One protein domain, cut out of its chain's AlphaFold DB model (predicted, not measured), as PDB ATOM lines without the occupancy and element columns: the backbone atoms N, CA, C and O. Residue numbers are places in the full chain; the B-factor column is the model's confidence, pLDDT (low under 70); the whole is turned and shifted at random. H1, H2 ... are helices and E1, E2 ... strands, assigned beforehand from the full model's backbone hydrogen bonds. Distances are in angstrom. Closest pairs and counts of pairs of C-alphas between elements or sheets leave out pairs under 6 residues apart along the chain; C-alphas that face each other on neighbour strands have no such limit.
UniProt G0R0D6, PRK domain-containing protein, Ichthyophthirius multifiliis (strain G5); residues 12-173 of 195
ATOM      1  N   ILE A  12    -114.200 -27.980 154.786       83.44
ATOM      2  CA  ILE A  12    -113.275 -27.035 155.424       83.44
ATOM      3  C   ILE A  12    -114.011 -25.713 155.646       83.44
ATOM      4  O   ILE A  12    -114.563 -25.147 154.699       83.44
ATOM      5  N   SER A  13    -114.010 -25.218 156.885       80.88
ATOM      6  CA  SER A  13    -114.598 -23.928 157.252       80.88
ATOM      7  C   SER A  13    -113.556 -23.010 157.879       80.88
ATOM      8  O   SER A  13    -112.896 -23.375 158.854       80.88
ATOM      9  N   GLY A  14    -113.415 -21.812 157.310       80.06
ATOM     10  CA  GLY A  14    -112.563 -20.761 157.861       80.06
ATOM     11  C   GLY A  14    -113.268 -20.027 159.000       80.06
ATOM     12  O   GLY A  14    -114.427 -19.653 158.853       80.06
ATOM     13  N   ILE A  15    -112.576 -19.785 160.111       77.12
ATOM     14  CA  ILE A  15    -113.060 -19.008 161.255       77.12
ATOM     15  C   ILE A  15    -112.198 -17.753 161.397       77.12
ATOM     16  O   ILE A  15    -111.072 -17.798 161.901       77.12
ATOM     17  N   LEU A  16    -112.746 -16.618 160.975       77.88
ATOM     18  CA  LEU A  16    -112.098 -15.317 161.100       77.88
ATOM     19  C   LEU A  16    -112.504 -14.636 162.411       77.88
ATOM     20  O   LEU A  16    -113.685 -14.562 162.747       77.88
ATOM     21  N   GLY A  17    -111.539 -14.044 163.110       71.56
ATOM     22  CA  GLY A  17    -111.810 -13.193 164.269       71.56
ATOM     23  C   GLY A  17    -110.539 -12.608 164.876       71.56
ATOM     24  O   GLY A  17    -109.488 -13.247 164.870       71.56
ATOM     25  N   VAL A  18    -110.618 -11.406 165.442       72.81
ATOM     26  CA  VAL A  18    -109.456 -10.750 166.070       72.81
ATOM     27  C   VAL A  18    -108.905 -11.558 167.253       72.81
ATOM     28  O   VAL A  18    -109.534 -12.503 167.751       72.81
ATOM     29  N   GLN A  19    -107.692 -11.237 167.702       74.19
ATOM     30  CA  GLN A  19    -107.157 -11.827 168.928       74.19
ATOM     31  C   GLN A  19    -108.099 -11.527 170.104       74.19
ATOM     32  O   GLN A  19    -108.644 -10.433 170.210       74.19
ATOM     33  N   GLY A  20    -108.355 -12.529 170.946       73.50
ATOM     34  CA  GLY A  20    -109.323 -12.411 172.042       73.50
ATOM     35  C   GLY A  20    -110.797 -12.575 171.643       73.50
ATOM     36  O   GLY A  20    -111.632 -12.703 172.529       73.50
ATOM     37  N   ALA A  21    -111.141 -12.691 170.352       73.12
ATOM     38  CA  ALA A  21    -112.524 -12.892 169.887       73.12
ATOM     39  C   ALA A  21    -113.087 -14.308 170.140       73.12
ATOM     40  O   ALA A  21    -113.987 -14.749 169.436       73.12
ATOM     41  N   GLY A  22    -112.520 -15.072 171.076       78.88
ATOM     42  CA  GLY A  22    -113.042 -16.387 171.464       78.88
ATOM     43  C   GLY A  22    -112.972 -17.494 170.404       78.88
ATOM     44  O   GLY A  22    -113.550 -18.549 170.640       78.88
ATOM     45  N   LYS A  23    -112.266 -17.309 169.276       84.00
ATOM     46  CA  LYS A  23    -112.167 -18.308 168.190       84.00
ATOM     47  C   LYS A  23    -111.760 -19.699 168.692       84.00
ATOM     48  O   LYS A  23    -112.482 -20.660 168.458       84.00
ATOM     49  N   THR A  24    -110.686 -19.781 169.475       80.19
ATOM     50  CA  THR A  24    -110.195 -21.040 170.049       80.19
ATOM     51  C   THR A  24    -111.220 -21.688 170.984       80.19
ATOM     52  O   THR A  24    -111.331 -22.909 171.043       80.19
ATOM     53  N   THR A  25    -111.993 -20.889 171.724       84.94
ATOM     54  CA  THR A  25    -113.082 -21.396 172.571       84.94
ATOM     55  C   THR A  25    -114.231 -21.928 171.716       84.94
ATOM     56  O   THR A  25    -114.742 -23.013 171.980       84.94
ATOM     57  N   PHE A  26    -114.604 -21.197 170.665       85.50
ATOM     58  CA  PHE A  26    -115.646 -21.590 169.724       85.50
ATOM     59  C   PHE A  26    -115.293 -22.890 168.995       85.50
ATOM     60  O   PHE A  26    -116.090 -23.823 168.995       85.50
ATOM     61  N   THR A  27    -114.088 -23.009 168.436       86.69
ATOM     62  CA  THR A  27    -113.667 -24.222 167.722       86.69
ATOM     63  C   THR A  27    -113.592 -25.439 168.645       86.69
ATOM     64  O   THR A  27    -114.017 -26.522 168.246       86.69
ATOM     65  N   LYS A  28    -113.158 -25.269 169.905       88.12
ATOM     66  CA  LYS A  28    -113.221 -26.323 170.936       88.12
ATOM     67  C   LYS A  28    -114.655 -26.761 171.238       88.12
ATOM     68  O   LYS A  28    -114.906 -27.958 171.353       88.12
ATOM     69  N   LEU A  29    -115.589 -25.815 171.350       88.38
ATOM     70  CA  LEU A  29    -117.005 -26.120 171.561       88.38
ATOM     71  C   LEU A  29    -117.584 -26.908 170.380       88.38
ATOM     72  O   LEU A  29    -118.202 -27.944 170.600       88.38
ATOM     73  N   ILE A  30    -117.351 -26.460 169.141       87.06
ATOM     74  CA  ILE A  30    -117.831 -27.157 167.939       87.06
ATOM     75  C   ILE A  30    -117.238 -28.564 167.843       87.06
ATOM     76  O   ILE A  30    -117.978 -29.507 167.575       87.06
ATOM     77  N   LYS A  31    -115.938 -28.727 168.122       90.00
ATOM     78  CA  LYS A  31    -115.294 -30.047 168.163       90.00
ATOM     79  C   LYS A  31    -115.997 -30.978 169.155       90.00
ATOM     80  O   LYS A  31    -116.405 -32.067 168.769       90.00
ATOM     81  N   LYS A  32    -116.239 -30.508 170.383       87.69
ATOM     82  CA  LYS A  32    -116.939 -31.280 171.422       87.69
ATOM     83  C   LYS A  32    -118.391 -31.613 171.058       87.69
ATOM     84  O   LYS A  32    -118.872 -32.694 171.372       87.69
ATOM     85  N   LEU A  33    -119.105 -30.695 170.405       83.00
ATOM     86  CA  LEU A  33    -120.468 -30.955 169.933       83.00
ATOM     87  C   LEU A  33    -120.486 -32.013 168.823       83.00
ATOM     88  O   LEU A  33    -121.343 -32.888 168.843       83.00
ATOM     89  N   GLY A  34    -119.530 -31.973 167.891       86.25
ATOM     90  CA  GLY A  34    -119.435 -32.978 166.833       86.25
ATOM     91  C   GLY A  34    -119.059 -34.369 167.333       86.25
ATOM     92  O   GLY A  34    -119.536 -35.348 166.768       86.25
ATOM     93  N   GLU A  35    -118.279 -34.473 168.412       87.31
ATOM     94  CA  GLU A  35    -117.982 -35.760 169.059       87.31
ATOM     95  C   GLU A  35    -119.267 -36.484 169.498       87.31
ATOM     96  O   GLU A  35    -119.391 -37.688 169.277       87.31
ATOM     97  N   ASN A  36    -120.260 -35.754 170.026       85.38
ATOM     98  CA  ASN A  36    -121.562 -36.322 170.405       85.38
ATOM     99  C   ASN A  36    -122.368 -36.841 169.198       85.38
ATOM    100  O   ASN A  36    -123.196 -37.736 169.351       85.38
ATOM    101  N   GLU A  37    -122.103 -36.310 168.005       86.50
ATOM    102  CA  GLU A  37    -122.753 -36.678 166.741       86.50
ATOM    103  C   GLU A  37    -121.916 -37.674 165.912       86.50
ATOM    104  O   GLU A  37    -122.210 -37.919 164.742       86.50
ATOM    105  N   ASN A  38    -120.858 -38.259 166.493       90.94
ATOM    106  CA  ASN A  38    -119.893 -39.131 165.805       90.94
ATOM    107  C   ASN A  38    -119.220 -38.482 164.574       90.94
ATOM    108  O   ASN A  38    -118.847 -39.179 163.625       90.94
ATOM    109  N   LEU A  39    -119.042 -37.159 164.581       89.19
ATOM    110  CA  LEU A  39    -118.310 -36.429 163.548       89.19
ATOM    111  C   LEU A  39    -116.835 -36.295 163.928       89.19
ATOM    112  O   LEU A  39    -116.490 -35.804 165.003       89.19
ATOM    113  N   SER A  40    -115.943 -36.670 163.010       93.19
ATOM    114  CA  SER A  40    -114.512 -36.421 163.160       93.19
ATOM    115  C   SER A  40    -114.208 -34.966 162.807       93.19
ATOM    116  O   SER A  40    -114.221 -34.591 161.632       93.19
ATOM    117  N   ILE A  41    -113.946 -34.138 163.818       92.81
ATOM    118  CA  ILE A  41    -113.625 -32.716 163.645       92.81
ATOM    119  C   ILE A  41    -112.169 -32.464 164.022       92.81
ATOM    120  O   ILE A  41    -111.748 -32.740 165.150       92.81
ATOM    121  N   GLN A  42    -111.422 -31.860 163.099       94.75
ATOM    122  CA  GLN A  42    -110.086 -31.348 163.376       94.75
ATOM    123  C   GLN A  42    -110.025 -29.828 163.285       94.75
ATOM    124  O   GLN A  42    -110.811 -29.192 162.584       94.75
ATOM    125  N   VAL A  43    -109.100 -29.246 164.042       92.25
ATOM    126  CA  VAL A  43    -108.918 -27.800 164.151       92.25
ATOM    127  C   VAL A  43    -107.437 -27.503 164.002       92.25
ATOM    128  O   VAL A  43    -106.634 -28.153 164.661       92.25
ATOM    129  N   PHE A  44    -107.089 -26.510 163.190       92.94
ATOM    130  CA  PHE A  44    -105.767 -25.889 163.235       92.94
ATOM    131  C   PHE A  44    -105.891 -24.372 163.153       92.94
ATOM    132  O   PHE A  44    -106.856 -23.832 162.596       92.94
ATOM    133  N   SER A  45    -104.912 -23.690 163.730       93.56
ATOM    134  CA  SER A  45    -104.799 -22.242 163.689       93.56
ATOM    135  C   SER A  45    -103.819 -21.820 162.611       93.56
ATOM    136  O   SER A  45    -102.832 -22.502 162.357       93.56
ATOM    137  N   ILE A  46    -104.032 -20.655 162.002       91.06
ATOM    138  CA  ILE A  46    -102.999 -20.035 161.162       91.06
ATOM    139  C   ILE A  46    -101.707 -19.816 161.958       91.06
ATOM    140  O   ILE A  46    -100.624 -19.933 161.399       91.06
ATOM    141  N   ASP A  47    -101.819 -19.592 163.272       93.44
ATOM    142  CA  ASP A  47    -100.676 -19.431 164.169       93.44
ATOM    143  C   ASP A  47     -99.805 -20.701 164.260       93.44
ATOM    144  O   ASP A  47     -98.625 -20.599 164.583       93.44
ATOM    145  N   ASP A  48    -100.339 -21.887 163.948       96.19
ATOM    146  CA  ASP A  48     -99.546 -23.124 163.896       96.19
ATOM    147  C   ASP A  48     -98.576 -23.129 162.700       96.19
ATOM    148  O   ASP A  48     -97.554 -23.814 162.705       96.19
ATOM    149  N   PHE A  49     -98.868 -22.311 161.687       96.25
ATOM    150  CA  PHE A  49     -98.091 -22.170 160.460       96.25
ATOM    151  C   PHE A  49     -97.150 -20.967 160.501       96.25
ATOM    152  O   PHE A  49     -96.739 -20.491 159.446       96.25
ATOM    153  N   TYR A  50     -96.783 -20.440 161.672       95.56
ATOM    154  CA  TYR A  50     -95.669 -19.493 161.725       95.56
ATOM    155  C   TYR A  50     -94.385 -20.132 161.168       95.56
ATOM    156  O   TYR A  50     -94.136 -21.335 161.306       95.56
ATOM    157  N   LEU A  51     -93.569 -19.293 160.534       95.00
ATOM    158  CA  LEU A  51     -92.195 -19.636 160.181       95.00
ATOM    159  C   LEU A  51     -91.378 -19.909 161.451       95.00
ATOM    160  O   LEU A  51     -91.620 -19.295 162.503       95.00
ATOM    161  N   THR A  52     -90.394 -20.798 161.340       95.25
ATOM    162  CA  THR A  52     -89.447 -21.075 162.424       95.25
ATOM    163  C   THR A  52     -88.681 -19.811 162.805       95.25
ATOM    164  O   THR A  52     -88.679 -18.800 162.089       95.25
ATOM    165  N   LEU A  53     -88.035 -19.825 163.971       92.50
ATOM    166  CA  LEU A  53     -87.187 -18.697 164.354       92.50
ATOM    167  C   LEU A  53     -86.052 -18.469 163.340       92.50
ATOM    168  O   LEU A  53     -85.777 -17.322 162.994       92.50
ATOM    169  N   GLU A  54     -85.446 -19.544 162.837       92.50
ATOM    170  CA  GLU A  54     -84.378 -19.497 161.830       92.50
ATOM    171  C   GLU A  54     -84.864 -18.882 160.508       92.50
ATOM    172  O   GLU A  54     -84.264 -17.940 159.992       92.50
ATOM    173  N   GLU A  55     -86.008 -19.334 159.990       92.88
ATOM    174  CA  GLU A  55     -86.600 -18.794 158.758       92.88
ATOM    175  C   GLU A  55     -86.916 -17.298 158.887       92.88
ATOM    176  O   GLU A  55     -86.671 -16.516 157.965       92.88
ATOM    177  N   ARG A  56     -87.419 -16.869 160.051       90.38
ATOM    178  CA  ARG A  56     -87.679 -15.451 160.328       90.38
ATOM    179  C   ARG A  56     -86.408 -14.616 160.416       90.38
ATOM    180  O   ARG A  56     -86.427 -13.472 159.973       90.38
ATOM    181  N   GLN A  57     -85.309 -15.163 160.934       88.62
ATOM    182  CA  GLN A  57     -84.012 -14.477 160.938       88.62
ATOM    183  C   GLN A  57     -83.490 -14.256 159.513       88.62
ATOM    184  O   GLN A  57     -83.053 -13.154 159.191       88.62
ATOM    185  N   LEU A  58     -83.636 -15.240 158.622       88.50
ATOM    186  CA  LEU A  58     -83.271 -15.088 157.207       88.50
ATOM    187  C   LEU A  58     -84.136 -14.045 156.484       88.50
ATOM    188  O   LEU A  58     -83.658 -13.314 155.615       88.50
ATOM    189  N   LEU A  59     -85.425 -13.964 156.823       82.50
ATOM    190  CA  LEU A  59     -86.295 -12.914 156.294       82.50
ATOM    191  C   LEU A  59     -85.953 -11.541 156.869       82.50
ATOM    192  O   LEU A  59     -86.013 -10.561 156.133       82.50
ATOM    193  N   PHE A  60     -85.560 -11.473 158.142       82.31
ATOM    194  CA  PHE A  60     -85.140 -10.238 158.799       82.31
ATOM    195  C   PHE A  60     -83.968  -9.564 158.077       82.31
ATOM    196  O   PHE A  60     -83.960  -8.342 157.941       82.31
ATOM    197  N   GLU A  61     -83.015 -10.346 157.561       80.50
ATOM    198  CA  GLU A  61     -81.886  -9.825 156.773       80.50
ATOM    199  C   GLU A  61     -82.332  -9.116 155.489       80.50
ATOM    200  O   GLU A  61     -81.680  -8.177 155.035       80.50
ATOM    201  N   LYS A  62     -83.454  -9.548 154.905       79.31
ATOM    202  CA  LYS A  62     -84.040  -8.933 153.707       79.31
ATOM    203  C   LYS A  62     -84.962  -7.776 154.060       79.31
ATOM    204  O   LYS A  62     -85.071  -6.819 153.298       79.31
ATOM    205  N   ASP A  63     -85.648  -7.891 155.190       75.25
ATOM    206  CA  ASP A  63     -86.651  -6.948 155.640       75.25
ATOM    207  C   ASP A  63     -86.870  -7.083 157.155       75.25
ATOM    208  O   ASP A  63     -87.401  -8.081 157.654       75.25
ATOM    209  N   ASN A  64     -86.489  -6.038 157.898       75.50
ATOM    210  CA  ASN A  64     -86.457  -6.035 159.363       75.50
ATOM    211  C   ASN A  64     -87.830  -6.263 160.034       75.50
ATOM    212  O   ASN A  64     -87.924  -6.492 161.245       75.50
ATOM    213  N   ARG A  65     -88.890  -6.232 159.228       70.50
ATOM    214  CA  ARG A  65     -90.283  -6.478 159.575       70.50
ATOM    215  C   ARG A  65     -90.598  -7.929 159.944       70.50
ATOM    216  O   ARG A  65     -91.628  -8.205 160.548       70.50
ATOM    217  N   PHE A  66     -89.737  -8.883 159.603       73.00
ATOM    218  CA  PHE A  66     -90.023 -10.306 159.834       73.00
ATOM    219  C   PHE A  66     -89.420 -10.874 161.124       73.00
ATOM    220  O   PHE A  66     -89.532 -12.073 161.369       73.00
ATOM    221  N   LEU A  67     -88.847 -10.026 161.991       72.19
ATOM    222  CA  LEU A  67     -88.280 -10.471 163.271       72.19
ATOM    223  C   LEU A  67     -89.333 -11.141 164.170       72.19
ATOM    224  O   LEU A  67     -89.077 -12.159 164.818       72.19
ATOM    225  N   TYR A  68     -90.538 -10.574 164.205       76.00
ATOM    226  CA  TYR A  68     -91.625 -11.044 165.057       76.00
ATOM    227  C   TYR A  68     -92.668 -11.817 164.257       76.00
ATOM    228  O   TYR A  68     -92.930 -11.536 163.093       76.00
ATOM    229  N   ARG A  69     -93.278 -12.800 164.917       86.50
ATOM    230  CA  ARG A  69     -94.439 -13.535 164.413       86.50
ATOM    231  C   ARG A  69     -95.688 -12.656 164.524       86.50
ATOM    232  O   ARG A  69     -95.831 -11.944 165.518       86.50
ATOM    233  N   GLY A  70     -96.597 -12.724 163.554       82.38
ATOM    234  CA  GLY A  70     -97.912 -12.080 163.656       82.38
ATOM    235  C   GLY A  70     -98.509 -11.652 162.317       82.38
ATOM    236  O   GLY A  70     -99.557 -12.178 161.935       82.38
ATOM    237  N   PRO A  71     -97.893 -10.684 161.614       73.94
ATOM    238  CA  PRO A  71     -98.430 -10.154 160.366       73.94
ATOM    239  C   PRO A  71     -98.405 -11.182 159.220       73.94
ATOM    240  O   PRO A  71     -97.614 -12.132 159.230       73.94
ATOM    241  N   PRO A  72     -99.239 -11.003 158.179       79.44
ATOM    242  CA  PRO A  72     -99.115 -11.803 156.970       79.44
ATOM    243  C   PRO A  72     -97.700 -11.677 156.386       79.44
ATOM    244  O   PRO A  72     -97.095 -10.608 156.405       79.44
ATOM    245  N   GLY A  73     -97.168 -12.797 155.896       80.50
ATOM    246  CA  GLY A  73     -95.765 -12.922 155.493       80.50
ATOM    247  C   GLY A  73     -94.869 -13.601 156.534       80.50
ATOM    248  O   GLY A  73     -93.844 -14.148 156.157       80.50
ATOM    249  N   THR A  74     -95.274 -13.688 157.809       87.69
ATOM    250  CA  THR A  74     -94.527 -14.456 158.835       87.69
ATOM    251  C   THR A  74     -94.944 -15.928 158.923       87.69
ATOM    252  O   THR A  74     -94.667 -16.582 159.926       87.69
ATOM    253  N   HIS A  75     -95.672 -16.429 157.926       90.31
ATOM    254  CA  HIS A  75     -96.284 -17.755 157.934       90.31
ATOM    255  C   HIS A  75     -95.763 -18.595 156.770       90.31
ATOM    256  O   HIS A  75     -95.549 -18.087 155.666       90.31
ATOM    257  N   ASP A  76     -95.605 -19.886 157.014       94.00
ATOM    258  CA  ASP A  76     -95.212 -20.890 156.040       94.00
ATOM    259  C   ASP A  76     -96.403 -21.245 155.137       94.00
ATOM    260  O   ASP A  76     -97.138 -22.219 155.333       94.00
ATOM    261  N   ASN A  77     -96.626 -20.401 154.130       86.75
ATOM    262  CA  ASN A  77     -97.710 -20.576 153.164       86.75
ATOM    263  C   ASN A  77     -97.551 -21.855 152.328       86.75
ATOM    264  O   ASN A  77     -98.546 -22.400 151.846       86.75
ATOM    265  N   GLN A  78     -96.315 -22.326 152.134       89.88
ATOM    266  CA  GLN A  78     -96.051 -23.556 151.397       89.88
ATOM    267  C   GLN A  78     -96.514 -24.767 152.206       89.88
ATOM    268  O   GLN A  78     -97.220 -25.618 151.663       89.88
ATOM    269  N   LEU A  79     -96.199 -24.810 153.499       93.62
ATOM    270  CA  LEU A  79     -96.677 -25.854 154.397       93.62
ATOM    271  C   LEU A  79     -98.203 -25.826 154.551       93.62
ATOM    272  O   LEU A  79     -98.847 -26.871 154.461       93.62
ATOM    273  N   LEU A  80     -98.809 -24.642 154.697       91.75
ATOM    274  CA  LEU A  80    -100.272 -24.511 154.728       91.75
ATOM    275  C   LEU A  80    -100.915 -25.073 153.456       91.75
ATOM    276  O   LEU A  80    -101.876 -25.840 153.525       91.75
ATOM    277  N   LYS A  81    -100.360 -24.734 152.288       85.94
ATOM    278  CA  LYS A  81    -100.819 -25.267 151.004       85.94
ATOM    279  C   LYS A  81    -100.708 -26.793 150.956       85.94
ATOM    280  O   LYS A  81    -101.666 -27.439 150.549       85.94
ATOM    281  N   GLN A  82     -99.599 -27.371 151.419       92.25
ATOM    282  CA  GLN A  82     -99.411 -28.827 151.463       92.25
ATOM    283  C   GLN A  82    -100.449 -29.532 152.349       92.25
ATOM    284  O   GLN A  82    -100.974 -30.582 151.965       92.25
ATOM    285  N   VAL A  83    -100.785 -28.957 153.508       92.69
ATOM    286  CA  VAL A  83    -101.834 -29.485 154.395       92.69
ATOM    287  C   VAL A  83    -103.202 -29.437 153.710       92.69
ATOM    288  O   VAL A  83    -103.910 -30.445 153.678       92.69
ATOM    289  N   LEU A  84    -103.563 -28.300 153.107       86.62
ATOM    290  CA  LEU A  84    -104.839 -28.135 152.400       86.62
ATOM    291  C   LEU A  84    -104.955 -29.062 151.179       86.62
ATOM    292  O   LEU A  84    -106.002 -29.676 150.976       86.62
ATOM    293  N   GLU A  85    -103.884 -29.224 150.402       87.19
ATOM    294  CA  GLU A  85    -103.836 -30.161 149.273       87.19
ATOM    295  C   GLU A  85    -103.970 -31.615 149.739       87.19
ATOM    296  O   GLU A  85    -104.684 -32.399 149.113       87.19
ATOM    297  N   SER A  86    -103.340 -31.981 150.859       90.12
ATOM    298  CA  SER A  86    -103.460 -33.329 151.431       90.12
ATOM    299  C   SER A  86    -104.889 -33.617 151.897       90.12
ATOM    300  O   SER A  86    -105.416 -34.699 151.623       90.12
ATOM    301  N   LEU A  87    -105.554 -32.632 152.515       85.12
ATOM    302  CA  LEU A  87    -106.975 -32.702 152.870       85.12
ATOM    303  C   LEU A  87    -107.861 -32.862 151.634       85.12
ATOM    304  O   LEU A  87    -108.742 -33.721 151.613       85.12
ATOM    305  N   GLU A  88    -107.617 -32.073 150.589       82.56
ATOM    306  CA  GLU A  88    -108.398 -32.136 149.359       82.56
ATOM    307  C   GLU A  88    -108.227 -33.476 148.626       82.56
ATOM    308  O   GLU A  88    -109.189 -34.024 148.086       82.56
ATOM    309  N   GLN A  89    -107.011 -34.017 148.603       87.38
ATOM    310  CA  GLN A  89    -106.700 -35.285 147.942       87.38
ATOM    311  C   GLN A  89    -107.081 -36.505 148.790       87.38
ATOM    312  O   GLN A  89    -107.068 -37.629 148.287       87.38
ATOM    313  N   GLY A  90    -107.423 -36.303 150.064       89.00
ATOM    314  CA  GLY A  90    -107.663 -37.382 151.014       89.00
ATOM    315  C   GLY A  90    -106.403 -38.205 151.311       89.00
ATOM    316  O   GLY A  90    -106.501 -39.413 151.532       89.00
ATOM    317  N   LYS A  91    -105.220 -37.577 151.269       92.25
ATOM    318  CA  LYS A  91    -103.922 -38.225 151.490       92.25
ATOM    319  C   LYS A  91    -103.570 -38.202 152.977       92.25
ATOM    320  O   LYS A  91    -103.485 -37.133 153.563       92.25
ATOM    321  N   VAL A  92    -103.335 -39.380 153.555       93.69
ATOM    322  CA  VAL A  92    -102.902 -39.562 154.952       93.69
ATOM    323  C   VAL A  92    -101.514 -40.224 155.022       93.69
ATOM    324  O   VAL A  92    -101.159 -40.944 154.082       93.69
ATOM    325  N   PRO A  93    -100.741 -40.017 156.107       95.50
ATOM    326  CA  PRO A  93    -101.024 -39.092 157.209       95.50
ATOM    327  C   PRO A  93    -100.917 -37.627 156.764       95.50
ATOM    328  O   PRO A  93    -100.131 -37.298 155.878       95.50
ATOM    329  N   ILE A  94    -101.730 -36.758 157.368       96.19
ATOM    330  CA  ILE A  94    -101.607 -35.301 157.211       96.19
ATOM    331  C   ILE A  94    -100.789 -34.790 158.388       96.19
ATOM    332  O   ILE A  94    -101.158 -35.037 159.534       96.19
ATOM    333  N   GLU A  95     -99.690 -34.099 158.108       97.00
ATOM    334  CA  GLU A  95     -98.816 -33.529 159.130       97.00
ATOM    335  C   GLU A  95     -99.132 -32.041 159.288       97.00
ATOM    336  O   GLU A  95     -98.815 -31.228 158.421       97.00
ATOM    337  N   VAL A  96     -99.790 -31.690 160.390       97.62
ATOM    338  CA  VAL A  96    -100.130 -30.307 160.734       97.62
ATOM    339  C   VAL A  96     -99.094 -29.798 161.732       97.62
ATOM    340  O   VAL A  96     -98.857 -30.478 162.729       97.62
ATOM    341  N   PRO A  97     -98.427 -28.658 161.486       98.06
ATOM    342  CA  PRO A  97     -97.404 -28.163 162.397       98.06
ATOM    343  C   PRO A  97     -97.983 -27.844 163.777       98.06
ATOM    344  O   PRO A  97     -99.159 -27.529 163.922       98.06
ATOM    345  N   ILE A  98     -97.126 -27.906 164.789       97.38
ATOM    346  CA  ILE A  98     -97.406 -27.423 166.139       97.38
ATOM    347  C   ILE A  98     -96.424 -26.292 166.415       97.38
ATOM    348  O   ILE A  98     -95.204 -26.494 166.361       97.38
ATOM    349  N   PHE A  99     -96.949 -25.109 166.726       96.75
ATOM    350  CA  PHE A  99     -96.139 -23.945 167.059       96.75
ATOM    351  C   PHE A  99     -96.252 -23.606 168.545       96.75
ATOM    352  O   PHE A  99     -97.342 -23.355 169.060       96.75
ATOM    353  N   ASP A 100     -95.117 -23.543 169.239       96.06
ATOM    354  CA  ASP A 100     -95.065 -23.115 170.634       96.06
ATOM    355  C   ASP A 100     -94.591 -21.661 170.706       96.06
ATOM    356  O   ASP A 100     -93.500 -21.306 170.267       96.06
ATOM    357  N   LYS A 101     -95.422 -20.784 171.272       94.44
ATOM    358  CA  LYS A 101     -95.122 -19.352 171.419       94.44
ATOM    359  C   LYS A 101     -94.170 -19.049 172.584       94.44
ATOM    360  O   LYS A 101     -93.691 -17.919 172.666       94.44
ATOM    361  N   SER A 102     -93.953 -20.003 173.488       95.38
ATOM    362  CA  SER A 102     -93.199 -19.837 174.734       95.38
ATOM    363  C   SER A 102     -91.713 -20.176 174.604       95.38
ATOM    364  O   SER A 102     -90.893 -19.613 175.330       95.38
ATOM    365  N   VAL A 103     -91.347 -21.040 173.654       94.81
ATOM    366  CA  VAL A 103     -89.949 -21.423 173.409       94.81
ATOM    367  C   VAL A 103     -89.128 -20.266 172.830       94.81
ATOM    368  O   VAL A 103     -89.673 -19.238 172.411       94.81
ATOM    369  N   GLN A 104     -87.802 -20.430 172.807       92.94
ATOM    370  CA  GLN A 104     -86.857 -19.427 172.298       92.94
ATOM    371  C   GLN A 104     -87.039 -18.054 172.970       92.94
ATOM    372  O   GLN A 104     -87.192 -17.036 172.296       92.94
ATOM    373  N   GLU A 105     -87.094 -18.023 174.307       92.38
ATOM    374  CA  GLU A 105     -87.300 -16.786 175.090       92.38
ATOM    375  C   GLU A 105     -88.602 -16.048 174.711       92.38
ATOM    376  O   GLU A 105     -88.654 -14.820 174.641       92.38
ATOM    377  N   GLY A 106     -89.668 -16.792 174.396       90.06
ATOM    378  CA  GLY A 106     -90.949 -16.223 173.972       90.06
ATOM    379  C   GLY A 106     -90.983 -15.720 172.524       90.06
ATOM    380  O   GLY A 106     -92.011 -15.189 172.081       90.06
ATOM    381  N   LYS A 107     -89.904 -15.899 171.746       89.31
ATOM    382  CA  LYS A 107     -89.893 -15.647 170.292       89.31
ATOM    383  C   LYS A 107     -90.712 -16.692 169.538       89.31
ATOM    384  O   LYS A 107     -91.271 -16.359 168.486       89.31
ATOM    385  N   GLY A 108     -90.864 -17.878 170.123       94.38
ATOM    386  CA  GLY A 108     -91.660 -18.989 169.625       94.38
ATOM    387  C   GLY A 108     -91.025 -19.710 168.441       94.38
ATOM    388  O   GLY A 108     -90.276 -19.106 167.670       94.38
ATOM    389  N   ASP A 109     -91.345 -20.992 168.303       96.62
ATOM    390  CA  ASP A 109     -90.811 -21.849 167.250       96.62
ATOM    391  C   ASP A 109     -91.737 -23.031 166.937       96.62
ATOM    392  O   ASP A 109     -92.629 -23.379 167.722       96.62
ATOM    393  N   ARG A 110     -91.506 -23.671 165.789       97.56
ATOM    394  CA  ARG A 110     -92.176 -24.924 165.435       97.56
ATOM    395  C   ARG A 110     -91.553 -26.059 166.244       97.56
ATOM    396  O   ARG A 110     -90.356 -26.307 166.146       97.56
ATOM    397  N   VAL A 111     -92.369 -26.765 167.020       97.56
ATOM    398  CA  VAL A 111     -91.900 -27.816 167.945       97.56
ATOM    399  C   VAL A 111     -92.222 -29.232 167.472       97.56
ATOM    400  O   VAL A 111     -91.778 -30.206 168.076       97.56
ATOM    401  N   GLY A 112     -92.979 -29.369 166.384       97.44
ATOM    402  CA  GLY A 112     -93.285 -30.664 165.795       97.44
ATOM    403  C   GLY A 112     -94.476 -30.615 164.853       97.44
ATOM    404  O   GLY A 112     -94.846 -29.550 164.356       97.44
ATOM    405  N   PHE A 113     -95.062 -31.789 164.631       98.06
ATOM    406  CA  PHE A 113     -96.241 -31.982 163.797       98.06
ATOM    407  C   PHE A 113     -97.222 -32.934 164.482       98.06
ATOM    408  O   PHE A 113     -96.834 -34.001 164.962       98.06
ATOM    409  N   GLU A 114     -98.497 -32.565 164.497       97.12
ATOM    410  CA  GLU A 114     -99.593 -33.483 164.770       97.12
ATOM    411  C   GLU A 114     -99.870 -34.312 163.510       97.12
ATOM    412  O   GLU A 114     -99.973 -33.773 162.406       97.12
ATOM    413  N   LYS A 115    -100.003 -35.633 163.666       97.44
ATOM    414  CA  LYS A 115    -100.308 -36.545 162.558       97.44
ATOM    415  C   LYS A 115    -101.777 -36.922 162.564       97.44
ATOM    416  O   LYS A 115    -102.275 -37.513 163.522       97.44
ATOM    417  N   TRP A 116    -102.476 -36.627 161.475       95.81
ATOM    418  CA  TRP A 116    -103.846 -37.077 161.266       95.81
ATOM    419  C   TRP A 116    -103.848 -38.323 160.381       95.81
ATOM    420  O   TRP A 116    -103.669 -38.253 159.165       95.81
ATOM    421  N   GLU A 117    -104.090 -39.474 161.005       96.12
ATOM    422  CA  GLU A 117    -104.106 -40.791 160.345       96.12
ATOM    423  C   GLU A 117    -105.376 -41.053 159.521       96.12
ATOM    424  O   GLU A 117    -105.485 -42.037 158.789       96.12
ATOM    425  N   LYS A 118    -106.384 -40.190 159.660       93.88
ATOM    426  CA  LYS A 118    -107.675 -40.297 158.979       93.88
ATOM    427  C   LYS A 118    -108.106 -38.927 158.481       93.88
ATOM    428  O   LYS A 118    -107.860 -37.920 159.138       93.88
ATOM    429  N   ILE A 119    -108.817 -38.916 157.357       93.50
ATOM    430  CA  ILE A 119    -109.452 -37.700 156.853       93.50
ATOM    431  C   ILE A 119    -110.665 -37.366 157.734       93.50
ATOM    432  O   ILE A 119    -111.544 -38.227 157.877       93.50
ATOM    433  N   PRO A 120    -110.721 -36.165 158.343       91.56
ATOM    434  CA  PRO A 120    -111.857 -35.750 159.158       91.56
ATOM    435  C   PRO A 120    -113.110 -35.506 158.307       91.56
ATOM    436  O   PRO A 120    -113.056 -35.402 157.084       91.56
ATOM    437  N   ASP A 121    -114.261 -35.410 158.963       88.38
ATOM    438  CA  ASP A 121    -115.509 -34.953 158.348       88.38
ATOM    439  C   ASP A 121    -115.494 -33.434 158.144       88.38
ATOM    440  O   ASP A 121    -115.904 -32.934 157.095       88.38
ATOM    441  N   LEU A 122    -114.976 -32.713 159.142       85.81
ATOM    442  CA  LEU A 122    -114.923 -31.257 159.196       85.81
ATOM    443  C   LEU A 122    -113.541 -30.789 159.662       85.81
ATOM    444  O   LEU A 122    -112.996 -31.288 160.647       85.81
ATOM    445  N   VAL A 123    -113.006 -29.782 158.979       89.06
ATOM    446  CA  VAL A 123    -111.830 -29.026 159.411       89.06
ATOM    447  C   VAL A 123    -112.247 -27.597 159.722       89.06
ATOM    448  O   VAL A 123    -112.811 -26.910 158.870       89.06
ATOM    449  N   LEU A 124    -111.937 -27.143 160.934       86.88
ATOM    450  CA  LEU A 124    -112.052 -25.745 161.330       86.88
ATOM    451  C   LEU A 124    -110.674 -25.092 161.235       86.88
ATOM    452  O   LEU A 124    -109.765 -25.432 161.990       86.88
ATOM    453  N   PHE A 125    -110.531 -24.147 160.315       88.06
ATOM    454  CA  PHE A 125    -109.307 -23.378 160.133       88.06
ATOM    455  C   PHE A 125    -109.495 -21.982 160.721       88.06
ATOM    456  O   PHE A 125    -110.199 -21.161 160.138       88.06
ATOM    457  N   GLU A 126    -108.899 -21.693 161.877       88.00
ATOM    458  CA  GLU A 126    -109.082 -20.405 162.555       88.00
ATOM    459  C   GLU A 126    -107.897 -19.446 162.411       88.00
ATOM    460  O   GLU A 126    -106.743 -19.851 162.303       88.00
ATOM    461  N   GLY A 127    -108.172 -18.141 162.437       85.19
ATOM    462  CA  GLY A 127    -107.122 -17.128 162.464       85.19
ATOM    463  C   GLY A 127    -107.642 -15.702 162.362       85.19
ATOM    464  O   GLY A 127    -108.813 -15.460 162.070       85.19
ATOM    465  N   TRP A 128    -106.778 -14.726 162.637       80.00
ATOM    466  CA  TRP A 128    -107.186 -13.317 162.627       80.00
ATOM    467  C   TRP A 128    -107.285 -12.708 161.224       80.00
ATOM    468  O   TRP A 128    -107.954 -11.690 161.066       80.00
ATOM    469  N   PHE A 129    -106.708 -13.375 160.219       74.69
ATOM    470  CA  PHE A 129    -106.768 -12.986 158.807       74.69
ATOM    471  C   PHE A 129    -107.112 -14.143 157.848       74.69
ATOM    472  O   PHE A 129    -106.896 -14.045 156.640       74.69
ATOM    473  N   VAL A 130    -107.667 -15.248 158.355       75.12
ATOM    474  CA  VAL A 130    -108.089 -16.380 157.513       75.12
ATOM    475  C   VAL A 130    -109.242 -15.967 156.594       75.12
ATOM    476  O   VAL A 130    -110.237 -15.409 157.045       75.12
ATOM    477  N   GLY A 131    -109.117 -16.258 155.296       65.62
ATOM    478  CA  GLY A 131    -110.140 -15.934 154.295       65.62
ATOM    479  C   GLY A 131    -110.148 -14.471 153.836       65.62
ATOM    480  O   GLY A 131    -111.041 -14.078 153.085       65.62
ATOM    481  N   LEU A 132    -109.165 -13.666 154.260       64.69
ATOM    482  CA  LEU A 132    -108.985 -12.298 153.780       64.69
ATOM    483  C   LEU A 132    -108.268 -12.292 152.421       64.69
ATOM    484  O   LEU A 132    -107.248 -12.957 152.245       64.69
ATOM    485  N   GLN A 133    -108.782 -11.518 151.461       55.47
ATOM    486  CA  GLN A 133    -108.108 -11.264 150.185       55.47
ATOM    487  C   GLN A 133    -107.309  -9.963 150.266       55.47
ATOM    488  O   GLN A 133    -107.851  -8.919 150.626       55.47
ATOM    489  N   GLY A 134    -106.020 -10.017 149.924       54.19
ATOM    490  CA  GLY A 134    -105.172  -8.827 149.893       54.19
ATOM    491  C   GLY A 134    -105.646  -7.829 148.834       54.19
ATOM    492  O   GLY A 134    -105.828  -8.192 147.676       54.19
ATOM    493  N   SER A 135    -105.804  -6.560 149.214       47.66
ATOM    494  CA  SER A 135    -106.194  -5.460 148.317       47.66
ATOM    495  C   SER A 135    -105.022  -4.841 147.540       47.66
ATOM    496  O   SER A 135    -105.166  -3.760 146.980       47.66
ATOM    497  N   GLY A 136    -103.847  -5.483 147.522       41.31
ATOM    498  CA  GLY A 136    -102.622  -4.926 146.926       41.31
ATOM    499  C   GLY A 136    -101.941  -3.835 147.766       41.31
ATOM    500  O   GLY A 136    -100.947  -3.265 147.330       41.31
ATOM    501  N   THR A 137    -102.447  -3.548 148.968       40.91
ATOM    502  CA  THR A 137    -101.846  -2.585 149.898       40.91
ATOM    503  C   THR A 137    -100.662  -3.227 150.624       40.91
ATOM    504  O   THR A 137    -100.808  -4.302 151.208       40.91
ATOM    505  N   GLU A 138     -99.492  -2.583 150.603       41.41
ATOM    506  CA  GLU A 138     -98.320  -3.055 151.347       41.41
ATOM    507  C   GLU A 138     -98.606  -3.095 152.853       41.41
ATOM    508  O   GLU A 138     -98.928  -2.079 153.471       41.41
ATOM    509  N   LEU A 139     -98.452  -4.272 153.463       42.41
ATOM    510  CA  LEU A 139     -98.514  -4.432 154.913       42.41
ATOM    511  C   LEU A 139     -97.304  -3.738 155.545       42.41
ATOM    512  O   LEU A 139     -96.180  -4.237 155.484       42.41
ATOM    513  N   ARG A 140     -97.515  -2.569 156.152       37.94
ATOM    514  CA  ARG A 140     -96.493  -1.912 156.972       37.94
ATOM    515  C   ARG A 140     -96.402  -2.621 158.318       37.94
ATOM    516  O   ARG A 140     -97.393  -2.783 159.012       37.94
ATOM    517  N   TYR A 141     -95.202  -3.070 158.651       38.75
ATOM    518  CA  TYR A 141     -94.875  -3.626 159.959       38.75
ATOM    519  C   TYR A 141     -94.871  -2.561 161.014       38.75
ATOM    520  O   TYR A 141     -94.374  -1.460 160.766       38.75
ATOM    521  N   LEU A 142     -95.303  -2.963 162.196       37.19
ATOM    522  CA  LEU A 142     -95.227  -2.159 163.387       37.19
ATOM    523  C   LEU A 142     -94.652  -2.986 164.527       37.19
ATOM    524  O   LEU A 142     -94.773  -4.216 164.564       37.19
ATOM    525  N   LYS A 143     -93.910  -2.290 165.383       35.31
ATOM    526  CA  LYS A 143     -93.249  -2.864 166.551       35.31
ATOM    527  C   LYS A 143     -94.345  -3.323 167.536       35.31
ATOM    528  O   LYS A 143     -95.530  -3.069 167.313       35.31
ATOM    529  N   PRO A 144     -94.016  -4.058 168.616       38.09
ATOM    530  CA  PRO A 144     -94.983  -4.251 169.698       38.09
ATOM    531  C   PRO A 144     -95.544  -2.884 170.108       38.09
ATOM    532  O   PRO A 144     -94.731  -1.978 170.223       38.09
ATOM    533  N   LEU A 145     -96.866  -2.762 170.320       41.03
ATOM    534  CA  LEU A 145     -97.576  -1.508 170.649       41.03
ATOM    535  C   LEU A 145     -96.768  -0.632 171.628       41.03
ATOM    536  O   LEU A 145     -96.798  -0.848 172.839       41.03
ATOM    537  N   GLN A 146     -96.025   0.323 171.088       43.81
ATOM    538  CA  GLN A 146     -95.107   1.217 171.780       43.81
ATOM    539  C   GLN A 146     -95.407   2.675 171.432       43.81
ATOM    540  O   GLN A 146     -95.161   3.539 172.273       43.81
ATOM    541  N   ASP A 147     -95.965   2.957 170.250       46.44
ATOM    542  CA  ASP A 147     -96.273   4.322 169.818       46.44
ATOM    543  C   ASP A 147     -97.594   4.472 169.026       46.44
ATOM    544  O   ASP A 147     -98.327   3.514 168.762       46.44
ATOM    545  N   GLU A 148     -97.941   5.722 168.693       52.41
ATOM    546  CA  GLU A 148     -99.174   6.089 167.979       52.41
ATOM    547  C   GLU A 148     -99.309   5.420 166.601       52.41
ATOM    548  O   GLU A 148    -100.431   5.203 166.135       52.41
ATOM    549  N   ASN A 149     -98.202   5.042 165.951       43.66
ATOM    550  CA  ASN A 149     -98.264   4.338 164.674       43.66
ATOM    551  C   ASN A 149     -98.755   2.900 164.865       43.66
ATOM    552  O   ASN A 149     -99.533   2.416 164.042       43.66
ATOM    553  N   ASP A 150     -98.372   2.235 165.959       42.81
ATOM    554  CA  ASP A 150     -98.812   0.870 166.262       42.81
ATOM    555  C   ASP A 150    -100.329   0.820 166.528       42.81
ATOM    556  O   ASP A 150    -101.023  -0.096 166.070       42.81
ATOM    557  N   MET A 151    -100.873   1.842 167.208       46.59
ATOM    558  CA  MET A 151    -102.325   2.000 167.374       46.59
ATOM    559  C   MET A 151    -103.024   2.222 166.034       46.59
ATOM    560  O   MET A 151    -104.051   1.596 165.766       46.59
ATOM    561  N   LYS A 152    -102.433   3.046 165.165       49.16
ATOM    562  CA  LYS A 152    -102.973   3.324 163.835       49.16
ATOM    563  C   LYS A 152    -103.013   2.087 162.942       49.16
ATOM    564  O   LYS A 152    -103.969   1.910 162.208       49.16
ATOM    565  N   PHE A 153    -102.064   1.166 163.052       48.44
ATOM    566  CA  PHE A 153    -102.129  -0.103 162.317       48.44
ATOM    567  C   PHE A 153    -103.081  -1.120 162.900       48.44
ATOM    568  O   PHE A 153    -103.691  -1.882 162.154       48.44
ATOM    569  N   ALA A 154    -103.242  -1.141 164.223       51.72
ATOM    570  CA  ALA A 154    -104.322  -1.902 164.826       51.72
ATOM    571  C   ALA A 154    -105.682  -1.387 164.322       51.72
ATOM    572  O   ALA A 154    -106.573  -2.191 164.038       51.72
ATOM    573  N   GLU A 155    -105.835  -0.069 164.164       54.94
ATOM    574  CA  GLU A 155    -106.994   0.557 163.522       54.94
ATOM    575  C   GLU A 155    -107.088   0.220 162.032       54.94
ATOM    576  O   GLU A 155    -108.147  -0.232 161.609       54.94
ATOM    577  N   ASP A 156    -106.002   0.304 161.263       51.19
ATOM    578  CA  ASP A 156    -105.976  -0.050 159.840       51.19
ATOM    579  C   ASP A 156    -106.335  -1.527 159.633       51.19
ATOM    580  O   ASP A 156    -107.127  -1.855 158.756       51.19
ATOM    581  N   CYS A 157    -105.845  -2.440 160.477       50.16
ATOM    582  CA  CYS A 157    -106.224  -3.856 160.451       50.16
ATOM    583  C   CYS A 157    -107.720  -4.050 160.745       50.16
ATOM    584  O   CYS A 157    -108.371  -4.891 160.117       50.16
ATOM    585  N   ARG A 158    -108.294  -3.264 161.669       56.09
ATOM    586  CA  ARG A 158    -109.746  -3.252 161.927       56.09
ATOM    587  C   ARG A 158    -110.524  -2.657 160.750       56.09
ATOM    588  O   ARG A 158    -111.596  -3.160 160.423       56.09
ATOM    589  N   GLU A 159    -110.011  -1.612 160.113       55.06
ATOM    590  CA  GLU A 159    -110.615  -0.919 158.971       55.06
ATOM    591  C   GLU A 159    -110.621  -1.812 157.722       55.06
ATOM    592  O   GLU A 159    -111.649  -1.984 157.063       55.06
ATOM    593  N   ILE A 160    -109.492  -2.469 157.450       50.19
ATOM    594  CA  ILE A 160    -109.328  -3.498 156.423       50.19
ATOM    595  C   ILE A 160    -110.344  -4.626 156.659       50.19
ATOM    596  O   ILE A 160    -111.054  -5.014 155.733       50.19
ATOM    597  N   GLN A 161    -110.513  -5.086 157.903       50.62
ATOM    598  CA  GLN A 161    -111.511  -6.104 158.248       50.62
ATOM    599  C   GLN A 161    -112.959  -5.643 158.006       50.62
ATOM    600  O   GLN A 161    -113.788  -6.448 157.579       50.62
ATOM    601  N   LYS A 162    -113.295  -4.374 158.274       54.19
ATOM    602  CA  LYS A 162    -114.644  -3.836 158.012       54.19
ATOM    603  C   LYS A 162    -114.978  -3.810 156.519       54.19
ATOM    604  O   LYS A 162    -116.141  -3.998 156.172       54.19
ATOM    605  N   ASN A 163    -113.979  -3.577 155.668       45.56
ATOM    606  CA  ASN A 163    -114.160  -3.291 154.243       45.56
ATOM    607  C   ASN A 163    -113.818  -4.465 153.309       45.56
ATOM    608  O   ASN A 163    -113.976  -4.355 152.091       45.56
ATOM    609  N   MET A 164    -113.352  -5.594 153.844       49.56
ATOM    610  CA  MET A 164    -112.959  -6.748 153.037       49.56
ATOM    611  C   MET A 164    -114.146  -7.512 152.440       49.56
ATOM    612  O   MET A 164    -115.178  -7.728 153.077       49.56
ATOM    613  N   LYS A 165    -113.960  -7.970 151.196       43.78
ATOM    614  CA  LYS A 165    -114.862  -8.896 150.501       43.78
ATOM    615  C   LYS A 165    -114.413 -10.333 150.767       43.78
ATOM    616  O   LYS A 165    -113.249 -10.668 150.566       43.78
ATOM    617  N   PHE A 166    -115.341 -11.168 151.225       47.19
ATOM    618  CA  PHE A 166    -115.074 -12.550 151.621       47.19
ATOM    619  C   PHE A 166    -115.165 -13.509 150.434       47.19
ATOM    620  O   PHE A 166    -116.012 -13.345 149.556       47.19
ATOM    621  N   CYS A 167    -114.335 -14.551 150.444       41.75
ATOM    622  CA  CYS A 167    -114.436 -15.674 149.518       41.75
ATOM    623  C   CYS A 167    -114.646 -16.999 150.271       41.75
ATOM    624  O   CYS A 167    -114.007 -17.250 151.294       41.75
ATOM    625  N   GLY A 168    -115.512 -17.867 149.736       50.03
ATOM    626  CA  GLY A 168    -115.712 -19.242 150.220       50.03
ATOM    627  C   GLY A 168    -116.554 -19.391 151.499       50.03
ATOM    628  O   GLY A 168    -117.277 -18.482 151.899       50.03
ATOM    629  N   ASN A 169    -116.456 -20.565 152.137       55.97
ATOM    630  CA  ASN A 169    -117.194 -20.947 153.353       55.97
ATOM    631  C   ASN A 169    -116.493 -20.440 154.632       55.97
ATOM    632  O   ASN A 169    -116.008 -21.233 155.447       55.97
ATOM    633  N   THR A 170    -116.410 -19.119 154.800       49.53
ATOM    634  CA  THR A 170    -115.768 -18.480 155.966       49.53
ATOM    635  C   THR A 170    -116.824 -17.932 156.930       49.53
ATOM    636  O   THR A 170    -117.632 -17.087 156.553       49.53
ATOM    637  N   LEU A 171    -116.810 -18.391 158.183       54.56
ATOM    638  CA  LEU A 171    -117.603 -17.838 159.280       54.56
ATOM    639  C   LEU A 171    -116.824 -16.710 159.967       54.56
ATOM    640  O   LEU A 171    -115.644 -16.849 160.293       54.56
ATOM    641  N   ILE A 172    -117.499 -15.589 160.218       55.28
ATOM    642  CA  ILE A 172    -116.913 -14.419 160.877       55.28
ATOM    643  C   ILE A 172    -117.411 -14.372 162.318       55.28
ATOM    644  O   ILE A 172    -118.601 -14.168 162.564       55.28
ATOM    645  N   LEU A 173    -116.498 -14.485 163.277       46.84
ATOM    646  CA  LEU A 173    -116.789 -14.247 164.686       46.84
ATOM    647  C   LEU A 173    -116.524 -12.775 165.019       46.84
ATOM    648  O   LEU A 173    -115.399 -12.374 165.324       46.84
TER     649      LEU A 173
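Overview. This is residues 12 to 173 of the 195 residues of the protein "PRK domain-containing protein" of Ichthyophthirius multifiliis (strain G5) (UniProt G0R0D6). A four-stranded parallel sheet, E2, E5, E1 and E6, has helix H1 over one face, and beside its edge strand E2 comes a second part, the hairpin of E3 and E4 with helix H4 packed on E3. The short helix H2 sits between the two parts, H3 lies at the far end of the hairpin near the first residue of E4, and H5 lies beyond the last residues of the sheet's strands, reached through a long loop. The 162 printed residues hold, along the chain, E1 H1 E2 H2 H3 H4 E3 E4 E5 H5 E6, five named helices and six named strands, of mixed class. The sheet of four runs E2, E5, E1, E6, all parallel; E3 and E4 are antiparallel. The whole is compact, with a radius of gyration of the C-alphas of 16.6 A and spans of 50 by 34 by 27 A.

Arrangement. The first strand, E1, residues 12 to 16, is an inner strand of a sheet that also holds E5, residues 122 to 127, and the edge strands E2, residues 41 to 45, and E6, residues 170 to 172. E5 and E1 are parallel at 24 degrees, with N 15 and O 125 2.7 A apart. E1 and E6 are parallel at 28 degrees, with N 171 and O 14 at 2.8 A. E2 and E5 are parallel at 18 degrees, with N 124 and O 42 at 2.9 A. H1, residues 23 to 36, is on this sheet at a height of 8.8 A, over E5 and along the strands, at 2 degrees to E5 on the local plane; the two form two layers, helix on one face of a sheet. E1, H1 and E2 make a split strand-helix-strand unit, two parallel strands joined through a helix with E5 between them, and its crossover is right-handed. H2, residues 46 to 49, only grazes the sheet with residues 46 to 48. H3, residues 53 to 62, is not on the sheet. H4, residues 77 to 89, only grazes the sheet, with residues 84 to 88 and only just, at 5 pairs of C-alphas within 10 A. With residues 77 to 80 alone H4 only just touches H2, at 3 pairs of C-alphas within 8 A, the closest being Phe 49 and Leu 80 at 6.6 A. E3, residues 94 to 100, and E4, residues 109 to 116, form a hairpin, antiparallel at 149 degrees, with N 98 and O 112 at 2.8 A. The closest C-alphas of H4 and E3 are those of Ser 86 and Ile 94, 6.4 A apart; those of H3 and E4 are Leu 53 and Asp 109, 5.6 A apart. H5, residues 148 to 163, is not on the four-stranded sheet and is apart from E1; E5, H5 and E6 make a second split unit, with E1 between its strands, again right-handed. Every O i to N i+4 pair is within hydrogen-bond range in H4 and H5, 9 of 10 in H1 and 5 of 6 in H3; H2 is too short for such a pair.

Along the chain. E1, residues 12 to 16, begins at C-alpha 12, (-113.275, -27.035, 155.424). H1, residues 23 to 36, is 20.4 A long, E2, residues 41 to 45, 13.7 A, and H2, residues 46 to 49, 5.4 A. H3, residues 53 to 62, is 14.8 A and H4, residues 77 to 89, 18.0 A. E3, residues 94 to 100, is 19.3 A and E4, residues 109 to 116, 20.9 A, starting at (-90.811, -21.849, 167.250). E5, residues 122 to 127, is 16.5 A and H5, residues 148 to 163, 22.4 A. E6, residues 170 to 172, ends at C-alpha 172, (-116.913, -14.419, 160.877).

Size, cuts and confidence. The two C-alphas farthest apart are those of Glu 37 and Glu 61, 49.9 A. The printed part has no cut. The links from H3 to H4, residues 63 to 76, and from E5 to H5, residues 128 to 147, are long. Mean pLDDT of the printed part is 77.4; residues 131 to 173 are under 70.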